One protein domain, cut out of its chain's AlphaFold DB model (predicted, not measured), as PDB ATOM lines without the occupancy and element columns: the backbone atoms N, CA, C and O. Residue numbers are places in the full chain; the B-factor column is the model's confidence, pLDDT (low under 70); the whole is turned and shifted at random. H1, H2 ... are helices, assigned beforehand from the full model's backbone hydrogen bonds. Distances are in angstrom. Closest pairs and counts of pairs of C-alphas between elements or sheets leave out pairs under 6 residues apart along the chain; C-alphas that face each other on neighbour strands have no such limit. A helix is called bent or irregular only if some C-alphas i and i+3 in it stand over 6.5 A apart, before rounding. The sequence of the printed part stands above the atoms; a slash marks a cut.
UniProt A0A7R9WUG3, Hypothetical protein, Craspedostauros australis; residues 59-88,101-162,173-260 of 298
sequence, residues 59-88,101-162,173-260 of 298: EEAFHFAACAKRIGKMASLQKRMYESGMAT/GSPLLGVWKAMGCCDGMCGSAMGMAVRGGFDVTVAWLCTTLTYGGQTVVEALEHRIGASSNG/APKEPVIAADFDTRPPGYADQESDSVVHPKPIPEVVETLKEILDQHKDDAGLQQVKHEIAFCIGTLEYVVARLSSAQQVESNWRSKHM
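Overview. This is residues 59 to 88, 101 to 162 and 173 to 260 of the 298 residues of the protein "Hypothetical protein" of Craspedostauros australis (UniProt A0A7R9WUG3). Look for an elongated helical body in which H2, H6 and H8 run lengthwise side by side, while H1 slants across one end and the second arm of bent H4, H4b, makes the other end with H9. H4a, the first arm of H4, packs on H8 and on short H3, and the loop of residues 192 to 198 sticks out from the body. You will find 180 printed residues with nine named helices, H1 to H9 in chain order, and no named strand: the class is all helix, its helix packing part aligned, part crossed. The whole is compact, with a radius of gyration of the C-alphas of 17.6 A and spans of 65 by 41 by 29 A.

Arrangement. Start at the hub, H4, residues 130 to 155, which touches five other helices; by its hydrogen bonds it was assigned as one helix, but it is bent, with C-alphas 142 and 145 6.8 A apart. Its arms H4a, residues 130 to 142, and H4b, residues 145 to 155, stand at a steep tilt of 45 degrees. H4a makes a helical hairpin with H3, residues 122 to 127; their closest C-alphas, of Thr 133 and Ala 125, are 4.7 A apart. With residues 140 to 141 alone, H4a touches H8, residues 228 to 245, at Leu 141 and Val 241, whose C-alphas are the closest, 6.5 A apart, at a shallow tilt of 30 degrees. H8 touches H6, residues 204 to 217, opposite ways at 30 degrees, a shallow tilt; the closest C-alphas, of Ile 235 and Val 208, are 5.9 A apart. H6 touches H2, residues 103 to 112, at a shallow tilt of 6 degrees, opposite ways, with the C-alphas of Val 207 and Ala 110 closest at 5.7 A. H1, residues 59 to 83, touches H8 with residues 64 to 71 alone, at a steep tilt of 51 degrees; the C-alphas of Cys 67 and Glu 230 are closest, 4.7 A apart. H4b touches H9, residues 248 to 258, about perpendicular at 87 degrees, closest at the C-alphas of Gln 146 and Asn 254, 5.4 A apart. H5, residues 180 to 183, touches H4b, with the C-alphas of Asp 182 and Ala 151 closest at 4.8 A, and H7, residues 222 to 225, touches H2, with those of Leu 224 and Leu 104 closest at 5.6 A. Every O i to N i+4 pair is within hydrogen-bond range in H1, H2, H3, H4a, H4b, H6, H8 and H9; H5 and H7 are too short for such a pair.

Along the chain. Find C-alpha 59 at (199.092, 180.299, 225.868); from there H1 runs 36.0 A to C-alpha 83. H8 begins at C-alpha 228, (189.184, 163.784, 230.595), and is 25.8 A long; H6 is 20.1 A long and H4a 18.2 A. H9 ends at C-alpha 258, (225.025, 174.734, 240.565).

Size, cuts and confidence. The two C-alphas farthest apart are those of Thr 88 and Gly 162, 65.6 A. Residues 89 to 100 and 163 to 172 are not printed; the gaps are 14.2 A from C-alpha 88 to 101 and 17.6 A from C-alpha 162 to 173. Of the links that are printed whole, H5 to H6 is long, with 20 residues. The mean pLDDT of the printed part is 91.5, and residues 86 to 88 and 159 to 162 are under 70.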
ATOM      1  N   GLU A  59     200.447 180.798 226.090       88.19
ATOM      2  CA  GLU A  59     199.092 180.299 225.868       88.19
ATOM      3  C   GLU A  59     198.913 178.881 226.422       88.19
ATOM      4  O   GLU A  59     197.914 178.599 227.083       88.19
ATOM      5  N   GLU A  60     199.891 178.000 226.208       88.81
ATOM      6  CA  GLU A  60     199.876 176.637 226.746       88.81
ATOM      7  C   GLU A  60     200.001 176.608 228.273       88.81
ATOM      8  O   GLU A  60     199.326 175.808 228.922       88.81
ATOM      9  N   ALA A  61     200.804 177.499 228.861       92.50
ATOM     10  CA  ALA A  61     200.905 177.629 230.313       92.50
ATOM     11  C   ALA A  61     199.578 178.110 230.932       92.50
ATOM     12  O   ALA A  61     199.121 177.565 231.941       92.50
ATOM     13  N   PHE A  62     198.905 179.082 230.307       92.62
ATOM     14  CA  PHE A  62     197.564 179.498 230.735       92.62
ATOM     15  C   PHE A  62     196.517 178.404 230.509       92.62
ATOM     16  O   PHE A  62     195.627 178.239 231.345       92.62
ATOM     17  N   HIS A  63     196.627 177.626 229.429       93.06
ATOM     18  CA  HIS A  63     195.751 176.481 229.197       93.06
ATOM     19  C   HIS A  63     195.935 175.416 230.284       93.06
ATOM     20  O   HIS A  63     194.949 174.968 230.861       93.06
ATOM     21  N   PHE A  64     197.180 175.097 230.656       96.00
ATOM     22  CA  PHE A  64     197.490 174.220 231.789       96.00
ATOM     23  C   PHE A  64     196.818 174.707 233.080       96.00
ATOM     24  O   PHE A  64     196.131 173.936 233.756       96.00
ATOM     25  N   ALA A  65     196.946 176.000 233.389       96.00
ATOM     26  CA  ALA A  65     196.323 176.598 234.564       96.00
ATOM     27  C   ALA A  65     194.783 176.527 234.522       96.00
ATOM     28  O   ALA A  65     194.137 176.242 235.535       96.00
ATOM     29  N   ALA A  66     194.182 176.735 233.347       95.12
ATOM     30  CA  ALA A  66     192.744 176.591 233.127       95.12
ATOM     31  C   ALA A  66     192.267 175.144 233.327       95.12
ATOM     32  O   ALA A  66     191.279 174.923 234.038       95.12
ATOM     33  N   CYS A  67     192.987 174.165 232.769       97.00
ATOM     34  CA  CYS A  67     192.721 172.740 232.954       97.00
ATOM     35  C   CYS A  67     192.762 172.360 234.440       97.00
ATOM     36  O   CYS A  67     191.784 171.818 234.963       97.00
ATOM     37  N   ALA A  68     193.834 172.728 235.148       97.62
ATOM     38  CA  ALA A  68     193.996 172.429 236.568       97.62
ATOM     39  C   ALA A  68     192.892 173.073 237.431       97.62
ATOM     40  O   ALA A  68     192.278 172.393 238.259       97.62
ATOM     41  N   LYS A  69     192.552 174.353 237.189       96.69
ATOM     42  CA  LYS A  69     191.442 175.042 237.882       96.69
ATOM     43  C   LYS A  69     190.098 174.353 237.628       96.69
ATOM     44  O   LYS A  69     189.300 174.211 238.558       96.69
ATOM     45  N   ARG A  70     189.827 173.917 236.390       95.88
ATOM     46  CA  ARG A  70     188.579 173.219 236.033       95.88
ATOM     47  C   ARG A  70     188.468 171.876 236.756       95.88
ATOM     48  O   ARG A  70     187.417 171.612 237.337       95.88
ATOM     49  N   ILE A  71     189.536 171.078 236.771       96.94
ATOM     50  CA  ILE A  71     189.587 169.794 237.489       96.94
ATOM     51  C   ILE A  71     189.304 170.009 238.979       96.94
ATOM     52  O   ILE A  71     188.383 169.390 239.516       96.94
ATOM     53  N   GLY A  72     190.005 170.951 239.622       96.00
ATOM     54  CA  GLY A  72     189.789 171.269 241.035       96.00
ATOM     55  C   GLY A  72     188.362 171.723 241.334       96.00
ATOM     56  O   GLY A  72     187.731 171.212 242.259       96.00
ATOM     57  N   LYS A  73     187.786 172.600 240.500       96.00
ATOM     58  CA  LYS A  73     186.391 173.047 240.645       96.00
ATOM     59  C   LYS A  73     185.396 171.885 240.562       96.00
ATOM     60  O   LYS A  73     184.465 171.827 241.367       96.00
ATOM     61  N   MET A  74     185.572 170.980 239.599       95.38
ATOM     62  CA  MET A  74     184.689 169.824 239.418       95.38
ATOM     63  C   MET A  74     184.828 168.820 240.569       95.38
ATOM     64  O   MET A  74     183.815 168.341 241.081       95.38
ATOM     65  N   ALA A  75     186.049 168.581 241.050       94.94
ATOM     66  CA  ALA A  75     186.296 167.749 242.224       94.94
ATOM     67  C   ALA A  75     185.646 168.337 243.492       94.94
ATOM     68  O   ALA A  75     184.968 167.619 244.228       94.94
ATOM     69  N   SER A  76     185.768 169.651 243.725       93.25
ATOM     70  CA  SER A  76     185.110 170.328 244.853       93.25
ATOM     71  C   SER A  76     183.582 170.314 244.749       93.25
ATOM     72  O   SER A  76     182.894 170.226 245.767       93.25
ATOM     73  N   LEU A  77     183.021 170.420 243.539       92.88
ATOM     74  CA  LEU A  77     181.578 170.281 243.319       92.88
ATOM     75  C   LEU A  77     181.104 168.881 243.703       92.88
ATOM     76  O   LEU A  77     180.171 168.762 244.493       92.88
ATOM     77  N   GLN A  78     181.782 167.843 243.217       90.94
ATOM     78  CA  GLN A  78     181.433 166.469 243.562       90.94
ATOM     79  C   GLN A  78     181.573 166.204 245.060       90.94
ATOM     80  O   GLN A  78     180.637 165.684 245.658       90.94
ATOM     81  N   LYS A  79     182.675 166.633 245.691       91.56
ATOM     82  CA  LYS A  79     182.861 166.521 247.147       91.56
ATOM     83  C   LYS A  79     181.661 167.090 247.920       91.56
ATOM     84  O   LYS A  79     181.114 166.402 248.772       91.56
ATOM     85  N   ARG A  80     181.187 168.289 247.555       91.38
ATOM     86  CA  ARG A  80     179.999 168.905 248.178       91.38
ATOM     87  C   ARG A  80     178.716 168.103 247.956       91.38
ATOM     88  O   ARG A  80     177.882 168.047 248.856       91.38
ATOM     89  N   MET A  81     178.543 167.490 246.783       88.44
ATOM     90  CA  MET A  81     177.384 166.630 246.499       88.44
ATOM     91  C   MET A  81     177.393 165.363 247.366       88.44
ATOM     92  O   MET A  81     176.340 164.979 247.872       88.44
ATOM     93  N   TYR A  82     178.572 164.770 247.595       85.88
ATOM     94  CA  TYR A  82     178.743 163.649 248.527       85.88
ATOM     95  C   TYR A  82     178.458 164.058 249.977       85.88
ATOM     96  O   TYR A  82     177.692 163.384 250.661       85.88
ATOM     97  N   GLU A  83     179.017 165.180 250.435       85.75
ATOM     98  CA  GLU A  83     178.822 165.681 251.807       85.75
ATOM     99  C   GLU A  83     177.366 166.075 252.094       85.75
ATOM    100  O   GLU A  83     176.891 165.922 253.215       85.75
ATOM    101  N   SER A  84     176.633 166.537 251.079       87.12
ATOM    102  CA  SER A  84     175.226 166.941 251.216       87.12
ATOM    103  C   SER A  84     174.241 165.764 251.194       87.12
ATOM    104  O   SER A  84     173.034 165.988 251.199       87.12
ATOM    105  N   GLY A  85     174.715 164.512 251.113       76.62
ATOM    106  CA  GLY A  85     173.849 163.329 251.053       76.62
ATOM    107  C   GLY A  85     173.004 163.228 249.775       76.62
ATOM    108  O   GLY A  85     172.099 162.404 249.702       76.62
ATOM    109  N   MET A  86     173.308 164.034 248.750       67.81
ATOM    110  CA  MET A  86     172.669 163.986 247.426       67.81
ATOM    111  C   MET A  86     173.263 162.896 246.520       67.81
ATOM    112  O   MET A  86     173.000 162.879 245.318       67.81
ATOM    113  N   ALA A  87     174.069 161.983 247.071       58.56
ATOM    114  CA  ALA A  87     174.486 160.791 246.354       58.56
ATOM    115  C   ALA A  87     173.236 159.950 246.066       58.56
ATOM    116  O   ALA A  87     172.564 159.472 246.980       58.56
ATOM    117  N   THR A  88     172.898 159.826 244.786       51.66
ATOM    118  CA  THR A  88     171.809 158.985 244.297       51.66
ATOM    119  C   THR A  88     171.957 157.590 244.888       51.66
ATOM    120  O   THR A  88     172.967 156.923 244.669       51.66
ATOM    121  N   GLY A 101     185.899 157.227 247.582       80.75
ATOM    122  CA  GLY A 101     185.717 158.610 247.130       80.75
ATOM    123  C   GLY A 101     185.616 158.685 245.600       80.75
ATOM    124  O   GLY A 101     186.083 157.787 244.902       80.75
ATOM    125  N   SER A 102     185.004 159.749 245.067       90.62
ATOM    126  CA  SER A 102     184.930 159.949 243.611       90.62
ATOM    127  C   SER A 102     186.320 159.812 242.965       90.62
ATOM    128  O   SER A 102     187.261 160.452 243.454       90.62
ATOM    129  N   PRO A 103     186.469 159.076 241.848       95.06
ATOM    130  CA  PRO A 103     187.732 159.004 241.115       95.06
ATOM    131  C   PRO A 103     188.295 160.387 240.757       95.06
ATOM    132  O   PRO A 103     189.501 160.616 240.834       95.06
ATOM    133  N   LEU A 104     187.424 161.358 240.456       95.75
ATOM    134  CA  LEU A 104     187.826 162.741 240.190       95.75
ATOM    135  C   LEU A 104     188.391 163.449 241.433       95.75
ATOM    136  O   LEU A 104     189.282 164.291 241.313       95.75
ATOM    137  N   LEU A 105     187.907 163.110 242.631       94.44
ATOM    138  CA  LEU A 105     188.509 163.594 243.874       94.44
ATOM    139  C   LEU A 105     189.905 162.988 244.073       94.44
ATOM    140  O   LEU A 105     190.802 163.697 244.520       94.44
ATOM    141  N   GLY A 106     190.102 161.724 243.685       94.81
ATOM    142  CA  GLY A 106     191.419 161.082 243.632       94.81
ATOM    143  C   GLY A 106     192.382 161.805 242.687       94.81
ATOM    144  O   GLY A 106     193.485 162.164 243.099       94.81
ATOM    145  N   VAL A 107     191.931 162.118 241.466       97.19
ATOM    146  CA  VAL A 107     192.684 162.934 240.493       97.19
ATOM    147  C   VAL A 107     193.097 164.269 241.106       97.19
ATOM    148  O   VAL A 107     194.270 164.635 241.064       97.19
ATOM    149  N   TRP A 108     192.147 164.998 241.701       97.19
ATOM    150  CA  TRP A 108     192.450 166.298 242.293       97.19
ATOM    151  C   TRP A 108     193.362 166.198 243.515       97.19
ATOM    152  O   TRP A 108     194.215 167.061 243.687       97.19
ATOM    153  N   LYS A 109     193.237 165.153 244.341       94.94
ATOM    154  CA  LYS A 109     194.141 164.917 245.476       94.94
ATOM    155  C   LYS A 109     195.576 164.695 244.990       94.94
ATOM    156  O   LYS A 109     196.485 165.345 245.496       94.94
ATOM    157  N   ALA A 110     195.770 163.848 243.978       96.44
ATOM    158  CA  ALA A 110     197.087 163.600 243.389       96.44
ATOM    159  C   ALA A 110     197.678 164.877 242.765       96.44
ATOM    160  O   ALA A 110     198.793 165.275 243.093       96.44
ATOM    161  N   MET A 111     196.900 165.575 241.931       97.62
ATOM    162  CA  MET A 111     197.308 166.844 241.322       97.62
ATOM    163  C   MET A 111     197.607 167.923 242.364       97.62
ATOM    164  O   MET A 111     198.626 168.600 242.286       97.62
ATOM    165  N   GLY A 112     196.731 168.095 243.351       96.25
ATOM    166  CA  GLY A 112     196.849 169.128 244.371       96.25
ATOM    167  C   GLY A 112     198.126 169.003 245.200       96.25
ATOM    168  O   GLY A 112     198.692 170.024 245.589       96.25
ATOM    169  N   CYS A 113     198.601 167.772 245.402       96.12
ATOM    170  CA  CYS A 113     199.838 167.468 246.112       96.12
ATOM    171  C   CYS A 113     201.085 167.447 245.216       96.12
ATOM    172  O   CYS A 113     202.162 167.207 245.739       96.12
ATOM    173  N   CYS A 114     200.980 167.692 243.908       97.94
ATOM    174  CA  CYS A 114     202.132 167.662 243.006       97.94
ATOM    175  C   CYS A 114     203.187 168.702 243.405       97.94
ATOM    176  O   CYS A 114     202.893 169.902 243.422       97.94
ATOM    177  N   ASP A 115     204.395 168.241 243.729       96.06
ATOM    178  CA  ASP A 115     205.534 169.090 244.058       96.06
ATOM    179  C   ASP A 115     206.144 169.691 242.789       96.06
ATOM    180  O   ASP A 115     206.561 168.981 241.873       96.06
ATOM    181  N   GLY A 116     206.213 171.019 242.752       91.19
ATOM    182  CA  GLY A 116     206.869 171.757 241.678       91.19
ATOM    183  C   GLY A 116     208.369 171.940 241.884       91.19
ATOM    184  O   GLY A 116     208.986 172.625 241.067       91.19
ATOM    185  N   MET A 117     208.946 171.415 242.974       93.56
ATOM    186  CA  MET A 117     210.337 171.652 243.394       93.56
ATOM    187  C   MET A 117     210.657 173.151 243.529       93.56
ATOM    188  O   MET A 117     211.773 173.607 243.302       93.56
ATOM    189  N   CYS A 118     209.638 173.943 243.860       85.19
ATOM    190  CA  CYS A 118     209.703 175.401 243.942       85.19
ATOM    191  C   CYS A 118     209.080 175.932 245.245       85.19
ATOM    192  O   CYS A 118     208.624 177.072 245.302       85.19
ATOM    193  N   GLY A 119     209.004 175.085 246.278       83.31
ATOM    194  CA  GLY A 119     208.473 175.435 247.601       83.31
ATOM    195  C   GLY A 119     206.945 175.484 247.702       83.31
ATOM    196  O   GLY A 119     206.410 175.896 248.726       83.31
ATOM    197  N   SER A 120     206.207 175.074 246.666       88.31
ATOM    198  CA  SER A 120     204.744 175.024 246.716       88.31
ATOM    199  C   SER A 120     204.186 173.864 245.903       88.31
ATOM    200  O   SER A 120     204.671 173.570 244.809       88.31
ATOM    201  N   ALA A 121     203.136 173.230 246.423       94.94
ATOM    202  CA  ALA A 121     202.385 172.221 245.689       94.94
ATOM    203  C   ALA A 121     201.422 172.876 244.685       94.94
ATOM    204  O   ALA A 121     200.872 173.955 244.937       94.94
ATOM    205  N   MET A 122     201.154 172.198 243.569       96.81
ATOM    206  CA  MET A 122     200.310 172.732 242.494       96.81
ATOM    207  C   MET A 122     198.913 173.150 242.983       96.81
ATOM    208  O   MET A 122     198.381 174.160 242.523       96.81
ATOM    209  N   GLY A 123     198.314 172.435 243.943       95.75
ATOM    210  CA  GLY A 123     196.999 172.789 244.489       95.75
ATOM    211  C   GLY A 123     196.959 174.182 245.125       95.75
ATOM    212  O   GLY A 123     195.974 174.908 244.965       95.75
ATOM    213  N   MET A 124     198.049 174.589 245.781       93.62
ATOM    214  CA  MET A 124     198.191 175.933 246.349       93.62
ATOM    215  C   MET A 124     198.343 176.987 245.251       93.62
ATOM    216  O   MET A 124     197.713 178.043 245.327       93.62
ATOM    217  N   ALA A 125     199.101 176.679 244.196       94.62
ATOM    218  CA  ALA A 125     199.251 177.567 243.049       94.62
ATOM    219  C   ALA A 125     197.922 177.784 242.302       94.62
ATOM    220  O   ALA A 125     197.550 178.923 242.019       94.62
ATOM    221  N   VAL A 126     197.151 176.712 242.078       96.19
ATOM    222  CA  VAL A 126     195.816 176.771 241.453       96.19
ATOM    223  C   VAL A 126     194.844 177.608 242.276       96.19
ATOM    224  O   VAL A 126     194.073 178.390 241.713       96.19
ATOM    225  N   ARG A 127     194.901 177.504 243.609       92.38
ATOM    226  CA  ARG A 127     194.115 178.357 244.512       92.38
ATOM    227  C   ARG A 127     194.493 179.837 244.385       92.38
ATOM    228  O   ARG A 127     193.611 180.686 244.477       92.38
ATOM    229  N   GLY A 128     195.771 180.135 244.156       91.38
ATOM    230  CA  GLY A 128     196.274 181.492 243.917       91.38
ATOM    231  C   GLY A 128     195.824 182.111 242.589       91.38
ATOM    232  O   GLY A 128     195.975 183.315 242.394       91.38
ATOM    233  N   GLY A 129     195.235 181.321 241.688       91.50
ATOM    234  CA  GLY A 129     194.748 181.770 240.389       91.50
ATOM    235  C   GLY A 129     195.692 181.432 239.238       91.50
ATOM    236  O   GLY A 129     196.703 180.746 239.396       91.50
ATOM    237  N   PHE A 130     195.335 181.897 238.040       92.25
ATOM    238  CA  PHE A 130     196.038 181.506 236.818       92.25
ATOM    239  C   PHE A 130     197.485 181.984 236.790       92.25
ATOM    240  O   PHE A 130     198.364 181.175 236.517       92.25
ATOM    241  N   ASP A 131     197.742 183.244 237.136       90.88
ATOM    242  CA  ASP A 131     199.095 183.805 237.090       90.88
ATOM    243  C   ASP A 131     200.036 183.085 238.069       90.88
ATOM    244  O   ASP A 131     201.181 182.807 237.730       90.88
ATOM    245  N   VAL A 132     199.531 182.690 239.245       92.25
ATOM    246  CA  VAL A 132     200.297 181.913 240.236       92.25
ATOM    247  C   VAL A 132     200.558 180.489 239.744       92.25
ATOM    248  O   VAL A 132     201.650 179.966 239.933       92.25
ATOM    249  N   THR A 133     199.594 179.865 239.067       95.56
ATOM    250  CA  THR A 133     199.777 178.526 238.475       95.56
ATOM    251  C   THR A 133     200.773 178.546 237.315       95.56
ATOM    252  O   THR A 133     201.595 177.640 237.184       95.56
ATOM    253  N   VAL A 134     200.730 179.591 236.485       92.56
ATOM    254  CA  VAL A 134     201.712 179.816 235.417       92.56
ATOM    255  C   VAL A 134     203.092 180.060 236.020       92.56
ATOM    256  O   VAL A 134     204.057 179.436 235.587       92.56
ATOM    257  N   ALA A 135     203.187 180.905 237.051       89.44
ATOM    258  CA  ALA A 135     204.434 181.138 237.768       89.44
ATOM    259  C   ALA A 135     204.993 179.834 238.347       89.44
ATOM    260  O   ALA A 135     206.166 179.556 238.127       89.44
ATOM    261  N   TRP A 136     204.153 179.004 238.977       95.25
ATOM    262  CA  TRP A 136     204.527 177.682 239.487       95.25
ATOM    263  C   TRP A 136     205.141 176.800 238.392       95.25
ATOM    264  O   TRP A 136     206.255 176.308 238.555       95.25
ATOM    265  N   LEU A 137     204.485 176.680 237.233       95.50
ATOM    266  CA  LEU A 137     204.997 175.881 236.114       95.50
ATOM    267  C   LEU A 137     206.341 176.422 235.594       95.50
ATOM    268  O   LEU A 137     207.278 175.657 235.355       95.50
ATOM    269  N   CYS A 138     206.454 177.744 235.449       91.12
ATOM    270  CA  CYS A 138     207.688 178.401 235.024       91.12
ATOM    271  C   CYS A 138     208.824 178.192 236.033       91.12
ATOM    272  O   CYS A 138     209.956 177.910 235.631       91.12
ATOM    273  N   THR A 139     208.545 178.295 237.334       88.31
ATOM    274  CA  THR A 139     209.546 178.072 238.383       88.31
ATOM    275  C   THR A 139     209.983 176.618 238.434       88.31
ATOM    276  O   THR A 139     211.179 176.367 238.545       88.31
ATOM    277  N   THR A 140     209.065 175.664 238.259       93.25
ATOM    278  CA  THR A 140     209.400 174.238 238.166       93.25
ATOM    279  C   THR A 140     210.355 173.966 237.008       93.25
ATOM    280  O   THR A 140     211.371 173.300 237.187       93.25
ATOM    281  N   LEU A 141     210.085 174.529 235.826       89.81
ATOM    282  CA  LEU A 141     210.946 174.350 234.652       89.81
ATOM    283  C   LEU A 141     212.303 175.051 234.772       89.81
ATOM    284  O   LEU A 141     213.278 174.595 234.177       89.81
ATOM    285  N   THR A 142     212.367 176.155 235.517       85.75
ATOM    286  CA  THR A 142     213.587 176.964 235.651       85.75
ATOM    287  C   THR A 142     214.489 176.451 236.769       85.75
ATOM    288  O   THR A 142     215.690 176.297 236.571       85.75
ATOM    289  N   TYR A 143     213.917 176.179 237.941       85.12
ATOM    290  CA  TYR A 143     214.661 175.858 239.158       85.12
ATOM    291  C   TYR A 143     214.617 174.375 239.514       85.12
ATOM    292  O   TYR A 143     215.581 173.868 240.079       85.12
ATOM    293  N   GLY A 144     213.564 173.651 239.123       90.38
ATOM    294  CA  GLY A 144     213.401 172.240 239.485       90.38
ATOM    295  C   GLY A 144     214.552 171.359 239.002       90.38
ATOM    296  O   GLY A 144     214.925 170.399 239.664       90.38
ATOM    297  N   GLY A 145     215.202 171.722 237.895       90.94
ATOM    298  CA  GLY A 145     216.372 170.995 237.413       90.94
ATOM    299  C   GLY A 145     217.598 171.080 238.330       90.94
ATOM    300  O   GLY A 145     218.397 170.150 238.339       90.94
ATOM    301  N   GLN A 146     217.742 172.144 239.128       88.81
ATOM    302  CA  GLN A 146     218.802 172.234 240.144       88.81
ATOM    303  C   GLN A 146     218.519 171.284 241.308       88.81
ATOM    304  O   GLN A 146     219.427 170.598 241.766       88.81
ATOM    305  N   THR A 147     217.255 171.192 241.728       91.12
ATOM    306  CA  THR A 147     216.803 170.237 242.748       91.12
ATOM    307  C   THR A 147     217.014 168.793 242.294       91.12
ATOM    308  O   THR A 147     217.556 167.987 243.045       91.12
ATOM    309  N   VAL A 148     216.673 168.479 241.042       94.94
ATOM    310  CA  VAL A 148     216.911 167.148 240.458       94.94
ATOM    311  C   VAL A 148     218.403 166.817 240.413       94.94
ATOM    312  O   VAL A 148     218.810 165.711 240.763       94.94
ATOM    313  N   VAL A 149     219.238 167.777 240.008       92.75
ATOM    314  CA  VAL A 149     220.696 167.608 240.001       92.75
ATOM    315  C   VAL A 149     221.242 167.379 241.411       92.75
ATOM    316  O   VAL A 149     222.104 166.526 241.590       92.75
ATOM    317  N   GLU A 150     220.725 168.076 242.417       90.62
ATOM    318  CA  GLU A 150     221.114 167.868 243.813       90.62
ATOM    319  C   GLU A 150     220.793 166.462 244.319       90.62
ATOM    320  O   GLU A 150     221.635 165.811 244.942       90.62
ATOM    321  N   ALA A 151     219.594 165.971 244.018       93.06
ATOM    322  CA  ALA A 151     219.210 164.613 244.370       93.06
ATOM    323  C   ALA A 151     220.085 163.578 243.637       93.06
ATOM    324  O   ALA A 151     220.561 162.620 244.253       93.06
ATOM    325  N   LEU A 152     220.379 163.820 242.353       94.50
ATOM    326  CA  LEU A 152     221.301 163.010 241.558       94.50
ATOM    327  C   LEU A 152     222.711 162.982 242.172       94.50
ATOM    328  O   LEU A 152     223.269 161.898 242.345       94.50
ATOM    329  N   GLU A 153     223.276 164.137 242.541       91.44
ATOM    330  CA  GLU A 153     224.582 164.267 243.215       91.44
ATOM    331  C   GLU A 153     224.644 163.438 244.495       91.44
ATOM    332  O   GLU A 153     225.600 162.683 244.714       91.44
ATOM    333  N   HIS A 154     223.606 163.564 245.324       90.62
ATOM    334  CA  HIS A 154     223.488 162.823 246.570       90.62
ATOM    335  C   HIS A 154     223.434 161.313 246.304       90.62
ATOM    336  O   HIS A 154     224.159 160.544 246.939       90.62
ATOM    337  N   ARG A 155     222.641 160.883 245.314       93.44
ATOM    338  CA  ARG A 155     222.501 159.471 244.932       93.44
ATOM    339  C   ARG A 155     223.804 158.855 244.422       93.44
ATOM    340  O   ARG A 155     224.092 157.709 244.763       93.44
ATOM    341  N   ILE A 156     224.588 159.576 243.618       92.69
ATOM    342  CA  ILE A 156     225.867 159.065 243.083       92.69
ATOM    343  C   ILE A 156     227.045 159.245 244.056       92.69
ATOM    344  O   ILE A 156     228.171 158.858 243.738       92.69
ATOM    345  N   GLY A 157     226.807 159.837 245.231       86.94
ATOM    346  CA  GLY A 157     227.841 160.094 246.231       86.94
ATOM    347  C   GLY A 157     228.870 161.138 245.791       86.94
ATOM    348  O   GLY A 157     229.995 161.124 246.287       86.94
ATOM    349  N   ALA A 158     228.510 162.046 244.877       78.19
ATOM    350  CA  ALA A 158     229.388 163.119 244.393       78.19
ATOM    351  C   ALA A 158     229.457 164.323 245.351       78.19
ATOM    352  O   ALA A 158     229.808 165.424 244.939       78.19
ATOM    353  N   SER A 159     229.119 164.123 246.628       69.19
ATOM    354  CA  SER A 159     229.025 165.203 247.607       69.19
ATOM    355  C   SER A 159     230.373 165.910 247.778       69.19
ATOM    356  O   SER A 159     231.403 165.272 248.014       69.19
ATOM    357  N   SER A 160     230.352 167.235 247.634       61.81
ATOM    358  CA  SER A 160     231.514 168.119 247.550       61.81
ATOM    359  C   SER A 160     232.213 168.280 248.902       61.81
ATOM    360  O   SER A 160     232.148 169.335 249.537       61.81
ATOM    361  N   ASN A 161     232.930 167.255 249.354       60.66
ATOM    362  CA  ASN A 161     233.839 167.367 250.494       60.66
ATOM    363  C   ASN A 161     235.183 167.988 250.061       60.66
ATOM    364  O   ASN A 161     236.247 167.415 250.272       60.66
ATOM    365  N   GLY A 162     235.123 169.186 249.471       57.75
ATOM    366  CA  GLY A 162     236.211 170.171 249.413       57.75
ATOM    367  C   GLY A 162     237.549 169.776 248.771       57.75
ATOM    368  O   GLY A 162     238.508 170.535 248.925       57.75
ATOM    369  N   ALA A 173     229.643 166.966 233.788       77.69
ATOM    370  CA  ALA A 173     228.302 166.508 234.123       77.69
ATOM    371  C   ALA A 173     228.281 164.985 234.369       77.69
ATOM    372  O   ALA A 173     229.037 164.246 233.719       77.69
ATOM    373  N   PRO A 174     227.429 164.509 235.293       83.25
ATOM    374  CA  PRO A 174     227.269 163.093 235.577       83.25
ATOM    375  C   PRO A 174     226.837 162.359 234.309       83.25
ATOM    376  O   PRO A 174     226.092 162.886 233.479       83.25
ATOM    377  N   LYS A 175     227.339 161.133 234.147       89.12
ATOM    378  CA  LYS A 175     226.954 160.263 233.023       89.12
ATOM    379  C   LYS A 175     225.713 159.445 233.358       89.12
ATOM    380  O   LYS A 175     225.057 158.912 232.466       89.12
ATOM    381  N   GLU A 176     225.435 159.309 234.645       93.38
ATOM    382  CA  GLU A 176     224.297 158.610 235.194       93.38
ATOM    383  C   GLU A 176     223.006 159.348 234.815       93.38
ATOM    384  O   GLU A 176     222.918 160.565 234.988       93.38
ATOM    385  N   PRO A 177     221.990 158.633 234.305       96.06
ATOM    386  CA  PRO A 177     220.721 159.254 233.970       96.06
ATOM    387  C   PRO A 177     219.980 159.684 235.238       96.06
ATOM    388  O   PRO A 177     220.091 159.044 236.292       96.06
ATOM    389  N   VAL A 178     219.177 160.738 235.098       96.88
ATOM    390  CA  VAL A 178     218.160 161.119 236.082       96.88
ATOM    391  C   VAL A 178     217.101 160.018 236.155       96.88
ATOM    392  O   VAL A 178     216.647 159.512 235.125       96.88
ATOM    393  N   ILE A 179     216.704 159.649 237.370       97.50
ATOM    394  CA  ILE A 179     215.654 158.661 237.643       97.50
ATOM    395  C   ILE A 179     214.502 159.294 238.430       97.50
ATOM    396  O   ILE A 179     214.642 160.379 238.982       97.50
ATOM    397  N   ALA A 180     213.364 158.600 238.533       97.75
ATOM    398  CA  ALA A 180     212.181 159.116 239.234       97.75
ATOM    399  C   ALA A 180     212.457 159.522 240.696       97.75
ATOM    400  O   ALA A 180     211.912 160.516 241.164       97.75
ATOM    401  N   ALA A 181     213.343 158.802 241.391       97.38
ATOM    402  CA  ALA A 181     213.735 159.121 242.764       97.38
ATOM    403  C   ALA A 181     214.484 160.460 242.896       97.38
ATOM    404  O   ALA A 181     214.452 161.056 243.965       97.38
ATOM    405  N   ASP A 182     215.110 160.964 241.825       97.44
ATOM    406  CA  ASP A 182     215.799 162.263 241.850       97.44
ATOM    407  C   ASP A 182     214.805 163.446 241.867       97.44
ATOM    408  O   ASP A 182     215.197 164.585 242.090       97.44
ATOM    409  N   PHE A 183     213.509 163.197 241.645       97.44
ATOM    410  CA  PHE A 183     212.446 164.201 241.777       97.44
ATOM    411  C   PHE A 183     211.841 164.248 243.187       97.44
ATOM    412  O   PHE A 183     210.984 165.090 243.451       97.44
ATOM    413  N   ASP A 184     212.219 163.324 244.074       96.69
ATOM    414  CA  ASP A 184     211.638 163.206 245.407       96.69
ATOM    415  C   ASP A 184     212.370 164.100 246.415       96.69
ATOM    416  O   ASP A 184     213.493 163.821 246.830       96.69
ATOM    417  N   THR A 185     211.713 165.189 246.810       93.25
ATOM    418  CA  THR A 185     212.229 166.174 247.774       93.25
ATOM    419  C   THR A 185     211.752 165.909 249.204       93.25
ATOM    420  O   THR A 185     212.042 166.691 250.117       93.25
ATOM    421  N   ARG A 186     210.986 164.831 249.428       94.25
ATOM    422  CA  ARG A 186     210.401 164.541 250.739       94.25
ATOM    423  C   ARG A 186     211.497 164.212 251.761       94.25
ATOM    424  O   ARG A 186     212.497 163.574 251.426       94.25
ATOM    425  N   PRO A 187     211.321 164.607 253.035       91.44
ATOM    426  CA  PRO A 187     212.303 164.306 254.065       91.44
ATOM    427  C   PRO A 187     212.391 162.791 254.335       91.44
ATOM    428  O   PRO A 187     211.389 162.080 254.220       91.44
ATOM    429  N   PRO A 188     213.554 162.270 254.765       92.25
ATOM    430  CA  PRO A 188     213.667 160.885 255.213       92.25
ATOM    431  C   PRO A 188     212.645 160.561 256.312       92.25
ATOM    432  O   PRO A 188     212.478 161.330 257.259       92.25
ATOM    433  N   GLY A 189     211.961 159.421 256.188       94.25
ATOM    434  CA  GLY A 189     210.910 159.017 257.129       94.25
ATOM    435  C   GLY A 189     209.573 159.746 256.950       94.25
ATOM    436  O   GLY A 189     208.726 159.662 257.835       94.25
ATOM    437  N   TYR A 190     209.346 160.447 255.827       94.00
ATOM    438  CA  TYR A 190     208.056 161.104 255.550       94.00
ATOM    439  C   TYR A 190     206.864 160.137 255.630       94.00
ATOM    440  O   TYR A 190     205.778 160.542 256.024       94.00
ATOM    441  N   ALA A 191     207.059 158.859 255.286       94.25
ATOM    442  CA  ALA A 191     205.996 157.857 255.291       94.25
ATOM    443  C   ALA A 191     205.371 157.668 256.685       94.25
ATOM    444  O   ALA A 191     204.163 157.488 256.787       94.25
ATOM    445  N   ASP A 192     206.169 157.789 257.752       95.56
ATOM    446  CA  ASP A 192     205.691 157.684 259.139       95.56
ATOM    447  C   ASP A 192     204.927 158.943 259.594       95.56
ATOM    448  O   ASP A 192     204.258 158.935 260.628       95.56
ATOM    449  N   GLN A 193     205.048 160.042 258.840       92.50
ATOM    450  CA  GLN A 193     204.402 161.331 259.106       92.50
ATOM    451  C   GLN A 193     203.105 161.503 258.303       92.50
ATOM    452  O   GLN A 193     202.289 162.369 258.635       92.50
ATOM    453  N   GLU A 194     202.903 160.698 257.254       91.31
ATOM    454  CA  GLU A 194     201.692 160.757 256.444       91.31
ATOM    455  C   GLU A 194     200.479 160.241 257.221       91.31
ATOM    456  O   GLU A 194     200.499 159.214 257.898       91.31
ATOM    457  N   SER A 195     199.385 160.985 257.113       90.88
ATOM    458  CA  SER A 195     198.090 160.643 257.691       90.88
ATOM    459  C   SER A 195     196.977 161.252 256.842       90.88
ATOM    460  O   SER A 195     197.229 161.993 255.890       90.88
ATOM    461  N   ASP A 196     195.720 161.007 257.199       81.44
ATOM    462  CA  ASP A 196     194.588 161.628 256.500       81.44
ATOM    463  C   ASP A 196     194.627 163.171 256.556       81.44
ATOM    464  O   ASP A 196     194.133 163.853 255.651       81.44
ATOM    465  N   SER A 197     195.247 163.743 257.594       84.00
ATOM    466  CA  SER A 197     195.367 165.190 257.801       84.00
ATOM    467  C   SER A 197     196.719 165.781 257.389       84.00
ATOM    468  O   SER A 197     196.829 167.006 257.292       84.00
ATOM    469  N   VAL A 198     197.728 164.951 257.125       86.44
ATOM    470  CA  VAL A 198     199.081 165.393 256.767       86.44
ATOM    471  C   VAL A 198     199.528 164.651 255.520       86.44
ATOM    472  O   VAL A 198     199.737 163.442 255.547       86.44
ATOM    473  N   VAL A 199     199.680 165.385 254.419       89.62
ATOM    474  CA  VAL A 199     200.138 164.831 253.143       89.62
ATOM    475  C   VAL A 199     201.359 165.612 252.686       89.62
ATOM    476  O   VAL A 199     201.297 166.836 252.542       89.62
ATOM    477  N   HIS A 200     202.465 164.911 252.450       92.31
ATOM    478  CA  HIS A 200     203.643 165.525 251.856       92.31
ATOM    479  C   HIS A 200     203.430 165.753 250.354       92.31
ATOM    480  O   HIS A 200     202.761 164.942 249.701       92.31
ATOM    481  N   PRO A 201     203.997 166.833 249.785       94.94
ATOM    482  CA  PRO A 201     204.044 167.004 248.341       94.94
ATOM    483  C   PRO A 201     204.635 165.762 247.663       94.94
ATOM    484  O   PRO A 201     205.611 165.185 248.139       94.94
ATOM    485  N   LYS A 202     203.993 165.318 246.584       96.62
ATOM    486  CA  LYS A 202     204.336 164.108 245.840       96.62
ATOM    487  C   LYS A 202     205.159 164.485 244.606       96.62
ATOM    488  O   LYS A 202     204.798 165.452 243.930       96.62
ATOM    489  N   PRO A 203     206.226 163.740 244.279       97.75
ATOM    490  CA  PRO A 203     207.064 164.047 243.127       97.75
ATOM    491  C   PRO A 203     206.284 163.900 241.813       97.75
ATOM    492  O   PRO A 203     205.386 163.062 241.695       97.75
ATOM    493  N   ILE A 204     206.645 164.701 240.804       97.94
ATOM    494  CA  ILE A 204     205.936 164.752 239.512       97.94
ATOM    495  C   ILE A 204     205.774 163.361 238.862       97.94
ATOM    496  O   ILE A 204     204.656 163.062 238.432       97.94
ATOM    497  N   PRO A 205     206.807 162.485 238.809       98.38
ATOM    498  CA  PRO A 205     206.647 161.132 238.272       98.38
ATOM    499  C   PRO A 205     205.545 160.313 238.966       98.38
ATOM    500  O   PRO A 205     204.698 159.744 238.281       98.38
ATOM    501  N   GLU A 206     205.496 160.324 240.304       97.94
ATOM    502  CA  GLU A 206     204.495 159.594 241.105       97.94
ATOM    503  C   GLU A 206     203.076 160.109 240.824       97.94
ATOM    504  O   GLU A 206     202.133 159.328 240.667       97.94
ATOM    505  N   VAL A 207     202.912 161.432 240.698       98.12
ATOM    506  CA  VAL A 207     201.620 162.035 240.341       98.12
ATOM    507  C   VAL A 207     201.190 161.616 238.938       98.12
ATOM    508  O   VAL A 207     200.036 161.239 238.748       98.12
ATOM    509  N   VAL A 208     202.090 161.646 237.951       98.31
ATOM    510  CA  VAL A 208     201.780 161.227 236.573       98.31
ATOM    511  C   VAL A 208     201.333 159.765 236.520       98.31
ATOM    512  O   VAL A 208     200.331 159.467 235.866       98.31
ATOM    513  N   GLU A 209     202.040 158.868 237.210       98.06
ATOM    514  CA  GLU A 209     201.672 157.448 237.300       98.06
ATOM    515  C   GLU A 209     200.292 157.278 237.940       98.06
ATOM    516  O   GLU A 209     199.397 156.696 237.324       98.06
ATOM    517  N   THR A 210     200.067 157.916 239.092       97.50
ATOM    518  CA  THR A 210     198.781 157.878 239.807       97.50
ATOM    519  C   THR A 210     197.621 158.355 238.925       97.50
ATOM    520  O   THR A 210     196.549 157.751 238.894       97.50
ATOM    521  N   LEU A 211     197.807 159.443 238.171       97.88
ATOM    522  CA  LEU A 211     196.762 159.979 237.297       97.88
ATOM    523  C   LEU A 211     196.417 159.031 236.146       97.88
ATOM    524  O   LEU A 211     195.240 158.877 235.810       97.88
ATOM    525  N   LYS A 212     197.424 158.388 235.550       97.88
ATOM    526  CA  LYS A 212     197.210 157.386 234.500       97.88
ATOM    527  C   LYS A 212     196.485 156.159 235.040       97.88
ATOM    528  O   LYS A 212     195.556 155.690 234.387       97.88
ATOM    529  N   GLU A 213     196.863 155.680 236.223       97.69
ATOM    530  CA  GLU A 213     196.203 154.551 236.885       97.69
ATOM    531  C   GLU A 213     194.728 154.842 237.166       97.69
ATOM    532  O   GLU A 213     193.870 154.034 236.814       97.69
ATOM    533  N   ILE A 214     194.407 156.021 237.713       96.38
ATOM    534  CA  ILE A 214     193.012 156.412 237.970       96.38
ATOM    535  C   ILE A 214     192.209 156.456 236.662       96.38
ATOM    536  O   ILE A 214     191.083 155.960 236.611       96.38
ATOM    537  N   LEU A 215     192.773 157.016 235.586       96.31
ATOM    538  CA  LEU A 215     192.104 157.043 234.282       96.31
ATOM    539  C   LEU A 215     191.902 155.643 233.686       96.31
ATOM    540  O   LEU A 215     190.888 155.413 233.022       96.31
ATOM    541  N   ASP A 216     192.847 154.726 233.891       96.38
ATOM    542  CA  ASP A 216     192.759 153.359 233.376       96.38
ATOM    543  C   ASP A 216     191.733 152.515 234.146       96.38
ATOM    544  O   ASP A 216     190.924 151.814 233.535       96.38
ATOM    545  N   GLN A 217     191.707 152.651 235.474       96.25
ATOM    546  CA  GLN A 217     190.788 151.932 236.361       96.25
ATOM    547  C   GLN A 217     189.338 152.436 236.260       96.25
ATOM    548  O   GLN A 217     188.402 151.684 236.528       96.25
ATOM    549  N   HIS A 218     189.133 153.694 235.853       95.94
ATOM    550  CA  HIS A 218     187.825 154.355 235.851       95.94
ATOM    551  C   HIS A 218     187.431 154.919 234.474       95.94
ATOM    552  O   HIS A 218     186.888 156.022 234.364       95.94
ATOM    553  N   LYS A 219     187.666 154.148 233.402       95.12
ATOM    554  CA  LYS A 219     187.371 154.553 232.011       95.12
ATOM    555  C   LYS A 219     185.919 154.960 231.766       95.12
ATOM    556  O   LYS A 219     185.690 155.824 230.923       95.12
ATOM    557  N   ASP A 220     184.978 154.389 232.511       95.12
ATOM    558  CA  ASP A 220     183.540 154.620 232.336       95.12
ATOM    559  C   ASP A 220     182.949 155.601 233.369       95.12
ATOM    560  O   ASP A 220     181.746 155.863 233.356       95.12
ATOM    561  N   ASP A 221     183.767 156.185 234.258       94.75
ATOM    562  CA  ASP A 221     183.280 157.151 235.250       94.75
ATOM    563  C   ASP A 221     182.837 158.461 234.577       94.75
ATOM    564  O   ASP A 221     183.628 159.179 233.953       94.75
ATOM    565  N   ALA A 222     181.554 158.799 234.727       93.19
ATOM    566  CA  ALA A 222     180.954 159.968 234.091       93.19
ATOM    567  C   ALA A 222     181.584 161.293 234.553       93.19
ATOM    568  O   ALA A 222     181.658 162.244 233.772       93.19
ATOM    569  N   GLY A 223     182.045 161.370 235.806       92.38
ATOM    570  CA  GLY A 223     182.715 162.547 236.351       92.38
ATOM    571  C   GLY A 223     184.079 162.780 235.713       92.38
ATOM    572  O   GLY A 223     184.373 163.895 235.277       92.38
ATOM    573  N   LEU A 224     184.880 161.722 235.588       95.00
ATOM    574  CA  LEU A 224     186.161 161.762 234.886       95.00
ATOM    575  C   LEU A 224     185.985 162.090 233.402       95.00
ATOM    576  O   LEU A 224     186.735 162.919 232.885       95.00
ATOM    577  N   GLN A 225     184.979 161.530 232.719       95.06
ATOM    578  CA  GLN A 225     184.751 161.830 231.296       95.06
ATOM    579  C   GLN A 225     184.497 163.323 231.032       95.06
ATOM    580  O   GLN A 225     184.912 163.838 229.992       95.06
ATOM    581  N   GLN A 226     183.879 164.049 231.972       95.00
ATOM    582  CA  GLN A 226     183.609 165.487 231.823       95.00
ATOM    583  C   GLN A 226     184.872 166.360 231.779       95.00
ATOM    584  O   GLN A 226     184.817 167.475 231.241       95.00
ATOM    585  N   VAL A 227     185.981 165.878 232.347       96.44
ATOM    586  CA  VAL A 227     187.270 166.590 232.426       96.44
ATOM    587  C   VAL A 227     188.443 165.777 231.862       96.44
ATOM    588  O   VAL A 227     189.606 166.092 232.103       96.44
ATOM    589  N   LYS A 228     188.162 164.710 231.107       95.69
ATOM    590  CA  LYS A 228     189.184 163.784 230.595       95.69
ATOM    591  C   LYS A 228     190.242 164.488 229.748       95.69
ATOM    592  O   LYS A 228     191.418 164.150 229.834       95.69
ATOM    593  N   HIS A 229     189.829 165.458 228.933       95.06
ATOM    594  CA  HIS A 229     190.747 166.227 228.093       95.06
ATOM    595  C   HIS A 229     191.685 167.099 228.929       95.06
ATOM    596  O   HIS A 229     192.880 167.136 228.650       95.06
ATOM    597  N   GLU A 230     191.174 167.745 229.974       96.94
ATOM    598  CA  GLU A 230     191.966 168.548 230.903       96.94
ATOM    599  C   GLU A 230     192.963 167.688 231.674       96.94
ATOM    600  O   GLU A 230     194.122 168.074 231.796       96.94
ATOM    601  N   ILE A 231     192.538 166.513 232.156       97.19
ATOM    602  CA  ILE A 231     193.434 165.587 232.860       97.19
ATOM    603  C   ILE A 231     194.544 165.131 231.911       97.19
ATOM    604  O   ILE A 231     195.714 165.189 232.275       97.19
ATOM    605  N   ALA A 232     194.198 164.739 230.681       96.50
ATOM    606  CA  ALA A 232     195.179 164.339 229.676       96.50
ATOM    607  C   ALA A 232     196.164 165.472 229.339       96.50
ATOM    608  O   ALA A 232     197.359 165.217 229.200       96.50
ATOM    609  N   PHE A 233     195.687 166.718 229.250       96.06
ATOM    610  CA  PHE A 233     196.553 167.876 229.033       96.06
ATOM    611  C   PHE A 233     197.514 168.086 230.210       96.06
ATOM    612  O   PHE A 233     198.715 168.227 229.999       96.06
ATOM    613  N   CYS A 234     197.014 168.042 231.451       97.62
ATOM    614  CA  CYS A 234     197.854 168.157 232.641       97.62
ATOM    615  C   CYS A 234     198.887 167.024 232.736       97.62
ATOM    616  O   CYS A 234     200.046 167.314 233.023       97.62
ATOM    617  N   ILE A 235     198.509 165.772 232.446       97.50
ATOM    618  CA  ILE A 235     199.448 164.640 232.369       97.50
ATOM    619  C   ILE A 235     200.545 164.938 231.345       97.50
ATOM    620  O   ILE A 235     201.716 164.892 231.702       97.50
ATOM    621  N   GLY A 236     200.179 165.317 230.116       95.75
ATOM    622  CA  GLY A 236     201.154 165.606 229.063       95.75
ATOM    623  C   GLY A 236     202.120 166.734 229.436       95.75
ATOM    624  O   GLY A 236     203.318 166.627 229.189       95.75
ATOM    625  N   THR A 237     201.630 167.799 230.081       96.19
ATOM    626  CA  THR A 237     202.491 168.886 230.573       96.19
ATOM    627  C   THR A 237     203.449 168.407 231.666       96.19
ATOM    628  O   THR A 237     204.625 168.762 231.640       96.19
ATOM    629  N   LEU A 238     202.986 167.589 232.615       97.44
ATOM    630  CA  LEU A 238     203.839 167.046 233.678       97.44
ATOM    631  C   LEU A 238     204.873 166.044 233.132       97.44
ATOM    632  O   LEU A 238     206.029 166.071 233.550       97.44
ATOM    633  N   GLU A 239     204.503 165.217 232.152       96.44
ATOM    634  CA  GLU A 239     205.441 164.350 231.424       96.44
ATOM    635  C   GLU A 239     206.504 165.158 230.684       96.44
ATOM    636  O   GLU A 239     207.685 164.816 230.738       96.44
ATOM    637  N   TYR A 240     206.104 166.255 230.037       95.00
ATOM    638  CA  TYR A 240     207.044 167.185 229.424       95.00
ATOM    639  C   TYR A 240     208.016 167.764 230.457       95.00
ATOM    640  O   TYR A 240     209.216 167.794 230.194       95.00
ATOM    641  N   VAL A 241     207.534 168.179 231.636       95.00
ATOM    642  CA  VAL A 241     208.403 168.678 232.716       95.00
ATOM    643  C   VAL A 241     209.435 167.615 233.101       95.00
ATOM    644  O   VAL A 241     210.628 167.912 233.119       95.00
ATOM    645  N   VAL A 242     209.008 166.370 233.335       96.75
ATOM    646  CA  VAL A 242     209.920 165.263 233.674       96.75
ATOM    647  C   VAL A 242     210.940 165.026 232.558       96.75
ATOM    648  O   VAL A 242     212.139 164.969 232.823       96.75
ATOM    649  N   ALA A 243     210.494 164.932 231.304       94.31
ATOM    650  CA  ALA A 243     211.374 164.709 230.159       94.31
ATOM    651  C   ALA A 243     212.383 165.853 229.974       94.31
ATOM    652  O   ALA A 243     213.559 165.612 229.693       94.31
ATOM    653  N   ARG A 244     211.939 167.099 230.162       91.81
ATOM    654  CA  ARG A 244     212.775 168.291 230.034       91.81
ATOM    655  C   ARG A 244     213.852 168.330 231.113       91.81
ATOM    656  O   ARG A 244     215.024 168.512 230.778       91.81
ATOM    657  N   LEU A 245     213.468 168.145 232.376       93.50
ATOM    658  CA  LEU A 245     214.389 168.198 233.516       93.50
ATOM    659  C   LEU A 245     215.375 167.021 233.534       93.50
ATOM    660  O   LEU A 245     216.510 167.198 233.964       93.50
ATOM    661  N   SER A 246     214.981 165.868 232.991       95.62
ATOM    662  CA  SER A 246     215.844 164.687 232.841       95.62
ATOM    663  C   SER A 246     216.717 164.700 231.579       95.62
ATOM    664  O   SER A 246     217.527 163.794 231.385       95.62
ATOM    665  N   SER A 247     216.557 165.680 230.683       93.44
ATOM    666  CA  SER A 247     217.332 165.722 229.439       93.44
ATOM    667  C   SER A 247     218.810 166.009 229.714       93.44
ATOM    668  O   SER A 247     219.142 166.885 230.511       93.44
ATOM    669  N   ALA A 248     219.716 165.313 229.018       91.50
ATOM    670  CA  ALA A 248     221.161 165.436 229.246       91.50
ATOM    671  C   ALA A 248     221.659 166.889 229.151       91.50
ATOM    672  O   ALA A 248     222.431 167.334 229.993       91.50
ATOM    673  N   GLN A 249     221.151 167.651 228.175       88.75
ATOM    674  CA  GLN A 249     221.484 169.067 228.009       88.75
ATOM    675  C   GLN A 249     221.053 169.905 229.221       88.75
ATOM    676  O   GLN A 249     221.798 170.775 229.675       88.75
ATOM    677  N   GLN A 250     219.852 169.659 229.750       88.12
ATOM    678  CA  GLN A 250     219.326 170.404 230.890       88.12
ATOM    679  C   GLN A 250     220.041 170.009 232.186       88.12
ATOM    680  O   GLN A 250     220.368 170.887 232.982       88.12
ATOM    681  N   VAL A 251     220.338 168.721 232.374       90.88
ATOM    682  CA  VAL A 251     221.123 168.207 233.506       90.88
ATOM    683  C   VAL A 251     222.528 168.802 233.499       90.88
ATOM    684  O   VAL A 251     222.945 169.361 234.505       90.88
ATOM    685  N   GLU A 252     223.232 168.772 232.365       89.12
ATOM    686  CA  GLU A 252     224.564 169.373 232.226       89.12
ATOM    687  C   GLU A 252     224.543 170.880 232.505       89.12
ATOM    688  O   GLU A 252     225.406 171.393 233.221       89.12
ATOM    689  N   SER A 253     223.540 171.590 231.979       85.75
ATOM    690  CA  SER A 253     223.369 173.019 232.243       85.75
ATOM    691  C   SER A 253     223.148 173.295 233.731       85.75
ATOM    692  O   SER A 253     223.844 174.135 234.294       85.75
ATOM    693  N   ASN A 254     222.214 172.592 234.376       87.31
ATOM    694  CA  ASN A 254     221.909 172.775 235.797       87.31
ATOM    695  C   ASN A 254     223.084 172.381 236.696       87.31
ATOM    696  O   ASN A 254     223.368 173.080 237.664       87.31
ATOM    697  N   TRP A 255     223.800 171.314 236.342       87.38
ATOM    698  CA  TRP A 255     225.013 170.874 237.021       87.38
ATOM    699  C   TRP A 255     226.089 171.951 237.008       87.38
ATOM    700  O   TRP A 255     226.615 172.318 238.059       87.38
ATOM    701  N   ARG A 256     226.388 172.511 235.830       84.31
ATOM    702  CA  ARG A 256     227.342 173.617 235.713       84.31
ATOM    703  C   ARG A 256     226.886 174.820 236.516       84.31
ATOM    704  O   ARG A 256     227.676 175.339 237.292       84.31
ATOM    705  N   SER A 257     225.627 175.227 236.358       80.69
ATOM    706  CA  SER A 257     225.050 176.364 237.076       80.69
ATOM    707  C   SER A 257     225.151 176.218 238.593       80.69
ATOM    708  O   SER A 257     225.474 177.192 239.267       80.69
ATOM    709  N   LYS A 258     224.919 175.015 239.130       77.94
ATOM    710  CA  LYS A 258     225.025 174.734 240.565       77.94
ATOM    711  C   LYS A 258     226.461 174.837 241.090       77.94
ATOM    712  O   LYS A 258     226.666 175.302 242.206       77.94
ATOM    713  N   HIS A 259     227.442 174.433 240.287       77.62
ATOM    714  CA  HIS A 259     228.858 174.424 240.666       77.62
ATOM    715  C   HIS A 259     229.633 175.676 240.224       77.62
ATOM    716  O   HIS A 259     230.858 175.718 240.373       77.62
ATOM    717  N   MET A 260     228.966 176.695 239.669       72.62
ATOM    718  CA  MET A 260     229.623 177.976 239.401       72.62
ATOM    719  C   MET A 260     230.005 178.655 240.722       72.62
ATOM    720  O   MET A 260     229.255 178.613 241.694       72.62
TER     721      MET A 260